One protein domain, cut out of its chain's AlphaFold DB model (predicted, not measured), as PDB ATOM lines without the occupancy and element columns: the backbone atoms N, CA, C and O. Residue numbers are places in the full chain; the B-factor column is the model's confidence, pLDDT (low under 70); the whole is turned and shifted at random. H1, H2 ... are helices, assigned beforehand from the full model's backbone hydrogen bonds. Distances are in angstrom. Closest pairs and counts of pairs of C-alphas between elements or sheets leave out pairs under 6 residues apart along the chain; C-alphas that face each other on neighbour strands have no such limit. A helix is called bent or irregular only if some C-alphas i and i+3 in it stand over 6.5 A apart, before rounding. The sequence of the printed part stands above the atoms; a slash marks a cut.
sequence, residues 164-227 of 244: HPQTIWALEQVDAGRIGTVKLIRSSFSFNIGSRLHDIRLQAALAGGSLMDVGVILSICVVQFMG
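This is residues 164 to 227 of the 244 residues of the protein "Gfo/Idh/MocA family oxidoreductase" of Chloroflexi bacterium (UniProt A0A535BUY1). A rod of two helices and one long loop: H1 lies near the last residues of the longer H2, and the loop between them, residues 176 to 209, runs the length of the rod and folds back into H2. Residues 176 to 181 stand free. The printed part has 64 residues, with two named helices, H1 then H2, and no named strand; the class is all helix, with 27 residues in named elements, under half. It is only just loose, close to extended, with a radius of gyration of the C-alphas of 15.9 A and spans of 46 by 18 by 16 A.

H1, residues 165 to 175, and H2, residues 210 to 225, only just touch, with 3 pairs of C-alphas within 8 A; the closest are those of Leu 171 and Phe 225, 6.5 A apart. H2 touches H1 with residues 224 to 225 alone. They run the same way at a steep tilt of 44 degrees. In H1 every O i to N i+4 pair is within hydrogen-bond range; in H2, 10 of 12.

H1 begins at C-alpha 165 (202.576, 176.345, 91.276) and is 15.2 A long. H2, 22.0 A, ends at C-alpha 225 (188.207, 173.900, 93.127); it has a kink of 31 degrees near residue 217 and is only just irregular, C-alphas 213 and 216 being 6.6 A apart.

The C-alphas of Gly 177 and His 198, the two farthest apart, are 46.6 A apart. The printed part has no cut; the link from H1 to H2 is long, 34 residues. Mean pLDDT of the printed part is 87.0, with residues 221 and 226 to 227 under 70.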
ATOM      1  N   HIS A 164     200.342 180.284  92.717       87.56
ATOM      2  CA  HIS A 164     201.216 179.322  93.368       87.56
ATOM      3  C   HIS A 164     201.271 178.017  92.549       87.56
ATOM      4  O   HIS A 164     200.216 177.410  92.341       87.56
ATOM      5  N   PRO A 165     202.460 177.520  92.145       90.50
ATOM      6  CA  PRO A 165     202.576 176.345  91.276       90.50
ATOM      7  C   PRO A 165     201.863 175.101  91.812       90.50
ATOM      8  O   PRO A 165     201.270 174.352  91.047       90.50
ATOM      9  N   GLN A 166     201.853 174.900  93.135       92.00
ATOM     10  CA  GLN A 166     201.131 173.769  93.738       92.00
ATOM     11  C   GLN A 166     199.606 173.901  93.606       92.00
ATOM     12  O   GLN A 166     198.932 172.892  93.431       92.00
ATOM     13  N   THR A 167     199.060 175.122  93.678       88.38
ATOM     14  CA  THR A 167     197.621 175.350  93.482       88.38
ATOM     15  C   THR A 167     197.248 175.101  92.029       88.38
ATOM     16  O   THR A 167     196.277 174.400  91.767       88.38
ATOM     17  N   ILE A 168     198.049 175.628  91.098       90.06
ATOM     18  CA  ILE A 168     197.866 175.429  89.654       90.06
ATOM     19  C   ILE A 168     197.894 173.933  89.332       90.06
ATOM     20  O   ILE A 168     196.929 173.406  88.791       90.06
ATOM     21  N   TRP A 169     198.936 173.226  89.773       93.19
ATOM     22  CA  TRP A 169     199.063 171.785  89.568       93.19
ATOM     23  C   TRP A 169     197.879 170.999  90.143       93.19
ATOM     24  O   TRP A 169     197.373 170.081  89.499       93.19
ATOM     25  N   ALA A 170     197.418 171.348  91.349       90.81
ATOM     26  CA  ALA A 170     196.286 170.676  91.976       90.81
ATOM     27  C   ALA A 170     194.985 170.885  91.184       90.81
ATOM     28  O   ALA A 170     194.228 169.930  91.017       90.81
ATOM     29  N   LEU A 171     194.746 172.098  90.671       88.88
ATOM     30  CA  LEU A 171     193.608 172.386  89.793       88.88
ATOM     31  C   LEU A 171     193.700 171.579  88.495       88.88
ATOM     32  O   LEU A 171     192.737 170.906  88.146       88.88
ATOM     33  N   GLU A 172     194.875 171.514  87.862       91.25
ATOM     34  CA  GLU A 172     195.095 170.686  86.668       91.25
ATOM     35  C   GLU A 172     194.784 169.202  86.919       91.25
ATOM     36  O   GLU A 172     194.232 168.527  86.051       91.25
ATOM     37  N   GLN A 173     195.105 168.667  88.105       93.50
ATOM     38  CA  GLN A 173     194.796 167.270  88.430       93.50
ATOM     39  C   GLN A 173     193.291 167.037  88.608       93.50
ATOM     40  O   GLN A 173     192.788 165.966  88.252       93.50
ATOM     41  N   VAL A 174     192.585 168.016  89.177       90.88
ATOM     42  CA  VAL A 174     191.128 167.975  89.340       90.88
ATOM     43  C   VAL A 174     190.442 168.077  87.979       90.88
ATOM     44  O   VAL A 174     189.600 167.233  87.675       90.88
ATOM     45  N   ASP A 175     190.869 169.014  87.134       88.56
ATOM     46  CA  ASP A 175     190.333 169.222  85.784       88.56
ATOM     47  C   ASP A 175     190.612 168.029  84.859       88.56
ATOM     48  O   ASP A 175     189.761 167.639  84.061       88.56
ATOM     49  N   ALA A 176     191.762 167.364  85.023       93.00
ATOM     50  CA  ALA A 176     192.084 166.107  84.345       93.00
ATOM     51  C   ALA A 176     191.244 164.904  84.831       93.00
ATOM     52  O   ALA A 176     191.448 163.780  84.370       93.00
ATOM     53  N   GLY A 177     190.335 165.100  85.792       93.94
ATOM     54  CA  GLY A 177     189.440 164.065  86.304       93.94
ATOM     55  C   GLY A 177     190.129 163.005  87.167       93.94
ATOM     56  O   GLY A 177     189.545 161.947  87.406       93.94
ATOM     57  N   ARG A 178     191.350 163.256  87.672       95.38
ATOM     58  CA  ARG A 178     192.147 162.232  88.380       95.38
ATOM     59  C   ARG A 178     191.508 161.709  89.663       95.38
ATOM     60  O   ARG A 178     191.829 160.603  90.086       95.38
ATOM     61  N   ILE A 179     190.630 162.495  90.281       92.31
ATOM     62  CA  ILE A 179     189.907 162.124  91.507       92.31
ATOM     63  C   ILE A 179     188.409 161.878  91.258       92.31
ATOM     64  O   ILE A 179     187.639 161.744  92.208       92.31
ATOM     65  N   GLY A 180     187.985 161.818  89.990       92.88
ATOM     66  CA  GLY A 180     186.576 161.773  89.606       92.88
ATOM     67  C   GLY A 180     185.831 163.064  89.956       92.88
ATOM     68  O   GLY A 180     186.410 164.147  90.016       92.88
ATOM     69  N   THR A 181     184.519 162.971  90.180       89.94
ATOM     70  CA  THR A 181     183.703 164.140  90.536       89.94
ATOM     71  C   THR A 181     184.000 164.602  91.961       89.94
ATOM     72  O   THR A 181     183.757 163.858  92.912       89.94
ATOM     73  N   VAL A 182     184.420 165.858  92.125       89.44
ATOM     74  CA  VAL A 182     184.599 166.482  93.445       89.44
ATOM     75  C   VAL A 182     183.275 166.462  94.221       89.44
ATOM     76  O   VAL A 182     182.257 166.965  93.746       89.44
ATOM     77  N   LYS A 183     183.277 165.863  95.419       91.00
ATOM     78  CA  LYS A 183     182.095 165.788  96.307       91.00
ATOM     79  C   LYS A 183     182.213 166.638  97.568       91.00
ATOM     80  O   LYS A 183     181.196 167.048  98.116       91.00
ATOM     81  N   LEU A 184     183.433 166.878  98.043       89.62
ATOM     82  CA  LEU A 184     183.700 167.610  99.276       89.62
ATOM     83  C   LEU A 184     185.019 168.364  99.153       89.62
ATOM     84  O   LEU A 184     186.040 167.779  98.797       89.62
ATOM     85  N   ILE A 185     184.997 169.635  99.538       87.19
ATOM     86  CA  ILE A 185     186.193 170.437  99.766       87.19
ATOM     87  C   ILE A 185     186.174 170.847 101.235       87.19
ATOM     88  O   ILE A 185     185.194 171.409 101.720       87.19
ATOM     89  N   ARG A 186     187.256 170.551 101.955       89.44
ATOM     90  CA  ARG A 186     187.440 170.952 103.352       89.44
ATOM     91  C   ARG A 186     188.737 171.733 103.467       89.44
ATOM     92  O   ARG A 186     189.791 171.212 103.122       89.44
ATOM     93  N   SER A 187     188.647 172.946 103.994       87.00
ATOM     94  CA  SER A 187     189.795 173.822 104.206       87.00
ATOM     95  C   SER A 187     189.817 174.327 105.645       87.00
ATOM     96  O   SER A 187     188.769 174.551 106.249       87.00
ATOM     97  N   SER A 188     191.015 174.465 106.207       90.88
ATOM     98  CA  SER A 188     191.254 174.980 107.554       90.88
ATOM     99  C   SER A 188     192.565 175.750 107.551       90.88
ATOM    100  O   SER A 188     193.571 175.254 107.045       90.88
ATOM    101  N   PHE A 189     192.553 176.948 108.127       89.38
ATOM    102  CA  PHE A 189     193.752 177.745 108.337       89.38
ATOM    103  C   PHE A 189     193.658 178.415 109.705       89.38
ATOM    104  O   PHE A 189     192.794 179.253 109.955       89.38
ATOM    105  N   SER A 190     194.574 178.040 110.589       91.06
ATOM    106  CA  SER A 190     194.827 178.715 111.851       91.06
ATOM    107  C   SER A 190     196.321 178.991 112.021       91.06
ATOM    108  O   SER A 190     197.177 178.285 111.489       91.06
ATOM    109  N   PHE A 191     196.639 180.041 112.769       89.81
ATOM    110  CA  PHE A 191     197.987 180.315 113.252       89.81
ATOM    111  C   PHE A 191     197.899 181.036 114.598       89.81
ATOM    112  O   PHE A 191     196.879 181.641 114.931       89.81
ATOM    113  N   ASN A 192     198.972 180.976 115.384       89.31
ATOM    114  CA  ASN A 192     199.029 181.657 116.671       89.31
ATOM    115  C   ASN A 192     199.513 183.105 116.483       89.31
ATOM    116  O   ASN A 192     200.631 183.336 116.021       89.31
ATOM    117  N   ILE A 193     198.679 184.083 116.848       84.44
ATOM    118  CA  ILE A 193     199.028 185.513 116.786       84.44
ATOM    119  C   ILE A 193     199.878 185.979 117.987       84.44
ATOM    120  O   ILE A 193     200.493 187.048 117.947       84.44
ATOM    121  N   GLY A 194     199.980 185.145 119.023       83.44
ATOM    122  CA  GLY A 194     200.741 185.386 120.242       83.44
ATOM    123  C   GLY A 194     200.145 186.494 121.111       83.44
ATOM    124  O   GLY A 194     198.956 186.793 121.051       83.44
ATOM    125  N   SER A 195     200.997 187.139 121.907       78.44
ATOM    126  CA  SER A 195     200.646 188.228 122.833       78.44
ATOM    127  C   SER A 195     200.590 189.617 122.177       78.44
ATOM    128  O   SER A 195     200.680 190.640 122.856       78.44
ATOM    129  N   ARG A 196     200.451 189.692 120.847       78.94
ATOM    130  CA  ARG A 196     200.424 190.958 120.097       78.94
ATOM    131  C   ARG A 196     199.048 191.621 120.189       78.94
ATOM    132  O   ARG A 196     198.357 191.755 119.189       78.94
ATOM    133  N   LEU A 197     198.661 192.060 121.384       77.00
ATOM    134  CA  LEU A 197     197.339 192.654 121.646       77.00
ATOM    135  C   LEU A 197     197.050 193.903 120.794       77.00
ATOM    136  O   LEU A 197     195.896 194.225 120.541       77.00
ATOM    137  N   HIS A 198     198.095 194.581 120.313       84.31
ATOM    138  CA  HIS A 198     197.986 195.745 119.431       84.31
ATOM    139  C   HIS A 198     198.032 195.398 117.932       84.31
ATOM    140  O   HIS A 198     198.107 196.306 117.105       84.31
ATOM    141  N   ASP A 199     198.019 194.117 117.550       89.75
ATOM    142  CA  ASP A 199     197.979 193.717 116.141       89.75
ATOM    143  C   ASP A 199     196.679 194.206 115.489       89.75
ATOM    144  O   ASP A 199     195.597 194.101 116.066       89.75
ATOM    145  N   ILE A 200     196.781 194.743 114.272       90.50
ATOM    146  CA  ILE A 200     195.633 195.285 113.532       90.50
ATOM    147  C   ILE A 200     194.550 194.226 113.293       90.50
ATOM    148  O   ILE A 200     193.370 194.555 113.239       90.50
ATOM    149  N   ARG A 201     194.931 192.944 113.229       91.12
ATOM    150  CA  ARG A 201     194.001 191.822 113.060       91.12
ATOM    151  C   ARG A 201     193.116 191.593 114.281       91.12
ATOM    152  O   ARG A 201     192.100 190.925 114.150       91.12
ATOM    153  N   LEU A 202     193.483 192.120 115.449       92.00
ATOM    154  CA  LEU A 202     192.680 192.037 116.673       92.00
ATOM    155  C   LEU A 202     191.811 193.284 116.891       92.00
ATOM    156  O   LEU A 202     191.089 193.367 117.881       92.00
ATOM    157  N   GLN A 203     191.858 194.256 115.976       93.00
ATOM    158  CA  GLN A 203     191.145 195.524 116.099       93.00
ATOM    159  C   GLN A 203     189.927 195.549 115.173       93.00
ATOM    160  O   GLN A 203     190.054 195.680 113.955       93.00
ATOM    161  N   ALA A 204     188.725 195.479 115.751       93.00
ATOM    162  CA  ALA A 204     187.472 195.500 114.991       93.00
ATOM    163  C   ALA A 204     187.308 196.775 114.141       93.00
ATOM    164  O   ALA A 204     186.855 196.702 113.004       93.00
ATOM    165  N   ALA A 205     187.758 197.930 114.648       93.56
ATOM    166  CA  ALA A 205     187.713 199.208 113.927       93.56
ATOM    167  C   ALA A 205     188.543 199.216 112.627       93.56
ATOM    168  O   ALA A 205     188.299 200.026 111.738       93.56
ATOM    169  N   LEU A 206     189.513 198.306 112.500       94.44
ATOM    170  CA  LEU A 206     190.321 198.121 111.293       94.44
ATOM    171  C   LEU A 206     189.805 196.981 110.407       94.44
ATOM    172  O   LEU A 206     190.526 196.519 109.523       94.44
ATOM    173  N   ALA A 207     188.577 196.514 110.661       94.69
ATOM    174  CA  ALA A 207     188.000 195.308 110.077       94.69
ATOM    175  C   ALA A 207     188.916 194.080 110.246       94.69
ATOM    176  O   ALA A 207     189.111 193.284 109.324       94.69
ATOM    177  N   GLY A 208     189.506 193.952 111.442       91.19
ATOM    178  CA  GLY A 208     190.230 192.760 111.869       91.19
ATOM    179  C   GLY A 208     189.308 191.555 112.105       91.19
ATOM    180  O   GLY A 208     188.096 191.606 111.904       91.19
ATOM    181  N   GLY A 209     189.894 190.458 112.568       92.50
ATOM    182  CA  GLY A 209     189.232 189.178 112.793       92.50
ATOM    183  C   GLY A 209     189.763 188.084 111.870       92.50
ATOM    184  O   GLY A 209     190.241 188.341 110.765       92.50
ATOM    185  N   SER A 210     189.671 186.833 112.323       91.56
ATOM    186  CA  SER A 210     190.175 185.674 111.574       91.56
ATOM    187  C   SER A 210     189.466 185.484 110.235       91.56
ATOM    188  O   SER A 210     190.106 185.094 109.262       91.56
ATOM    189  N   LEU A 211     188.169 185.803 110.158       90.94
ATOM    190  CA  LEU A 211     187.402 185.707 108.916       90.94
ATOM    191  C   LEU A 211     187.949 186.655 107.839       90.94
ATOM    192  O   LEU A 211     188.137 186.237 106.699       90.94
ATOM    193  N   MET A 212     188.273 187.891 108.227       91.00
ATOM    194  CA  MET A 212     188.821 188.903 107.323       91.00
ATOM    195  C   MET A 212     190.286 188.640 106.961       91.00
ATOM    196  O   MET A 212     190.702 188.960 105.856       91.00
ATOM    197  N   ASP A 213     191.079 188.043 107.856       90.00
ATOM    198  CA  ASP A 213     192.500 187.786 107.584       90.00
ATOM    199  C   ASP A 213     192.748 186.469 106.829       90.00
ATOM    200  O   ASP A 213     193.347 186.470 105.750       90.00
ATOM    201  N   VAL A 214     192.291 185.340 107.383       89.31
ATOM    202  CA  VAL A 214     192.538 183.992 106.829       89.31
ATOM    203  C   VAL A 214     191.296 183.333 106.256       89.31
ATOM    204  O   VAL A 214     191.422 182.492 105.372       89.31
ATOM    205  N   GLY A 215     190.097 183.720 106.693       87.44
ATOM    206  CA  GLY A 215     188.854 183.168 106.155       87.44
ATOM    207  C   GLY A 215     188.711 183.409 104.652       87.44
ATOM    208  O   GLY A 215     188.333 182.500 103.919       87.44
ATOM    209  N   VAL A 216     189.129 184.581 104.170       85.00
ATOM    210  CA  VAL A 216     189.110 184.913 102.735       85.00
ATOM    211  C   VAL A 216     190.014 184.016 101.881       85.00
ATOM    212  O   VAL A 216     189.690 183.736 100.729       85.00
ATOM    213  N   ILE A 217     191.093 183.477 102.462       82.50
ATOM    214  CA  ILE A 217     191.962 182.485 101.811       82.50
ATOM    215  C   ILE A 217     191.218 181.153 101.638       82.50
ATOM    216  O   ILE A 217     191.371 180.474 100.625       82.50
ATOM    217  N   LEU A 218     190.384 180.774 102.607       81.12
ATOM    218  CA  LEU A 218     189.587 179.549 102.520       81.12
ATOM    219  C   LEU A 218     188.523 179.673 101.425       81.12
ATOM    220  O   LEU A 218     188.353 178.743 100.637       81.12
ATOM    221  N   SER A 219     187.857 180.829 101.351       76.88
ATOM    222  CA  SER A 219     186.818 181.100 100.355       76.88
ATOM    223  C   SER A 219     187.353 181.000  98.926       76.88
ATOM    224  O   SER A 219     186.734 180.336  98.097       76.88
ATOM    225  N   ILE A 220     188.522 181.591  98.636       76.12
ATOM    226  CA  ILE A 220     189.090 181.545  97.280       76.12
ATOM    227  C   ILE A 220     189.492 180.121  96.876       76.12
ATOM    228  O   ILE A 220     189.192 179.712  95.758       76.12
ATOM    229  N   CYS A 221     190.073 179.333  97.789       69.06
ATOM    230  CA  CYS A 221     190.410 177.936  97.510       69.06
ATOM    231  C   CYS A 221     189.155 177.125  97.155       69.06
ATOM    232  O   CYS A 221     189.150 176.401  96.164       69.06
ATOM    233  N   VAL A 222     188.068 177.267  97.921       74.56
ATOM    234  CA  VAL A 222     186.817 176.542  97.640       74.56
ATOM    235  C   VAL A 222     186.243 176.941  96.279       74.56
ATOM    236  O   VAL A 222     185.919 176.066  95.482       74.56
ATOM    237  N   VAL A 223     186.182 178.242  95.978       75.44
ATOM    238  CA  VAL A 223     185.664 178.736  94.692       75.44
ATOM    239  C   VAL A 223     186.495 178.220  93.511       75.44
ATOM    240  O   VAL A 223     185.920 177.793  92.512       75.44
ATOM    241  N   GLN A 224     187.828 178.191  93.633       72.94
ATOM    242  CA  GLN A 224     188.719 177.687  92.582       72.94
ATOM    243  C   GLN A 224     188.487 176.199  92.277       72.94
ATOM    244  O   GLN A 224     188.381 175.830  91.113       72.94
ATOM    245  N   PHE A 225     188.364 175.351  93.303       72.31
ATOM    246  CA  PHE A 225     188.207 173.900  93.127       72.31
ATOM    247  C   PHE A 225     186.781 173.450  92.770       72.31
ATOM    248  O   PHE A 225     186.593 172.319  92.330       72.31
ATOM    249  N   MET A 226     185.766 174.304  92.944       69.25
ATOM    250  CA  MET A 226     184.386 173.994  92.544       69.25
ATOM    251  C   MET A 226     184.115 174.205  91.048       69.25
ATOM    252  O   MET A 226     182.987 173.991  90.607       69.25
ATOM    253  N   GLY A 227     185.099 174.660  90.262       61.19
ATOM    254  CA  GLY A 227     184.891 174.980  88.845       61.19
ATOM    255  C   GLY A 227     183.898 176.130  88.625       61.19
ATOM    256  O   GLY A 227     183.465 176.368  87.498       61.19
TER     257      GLY A 227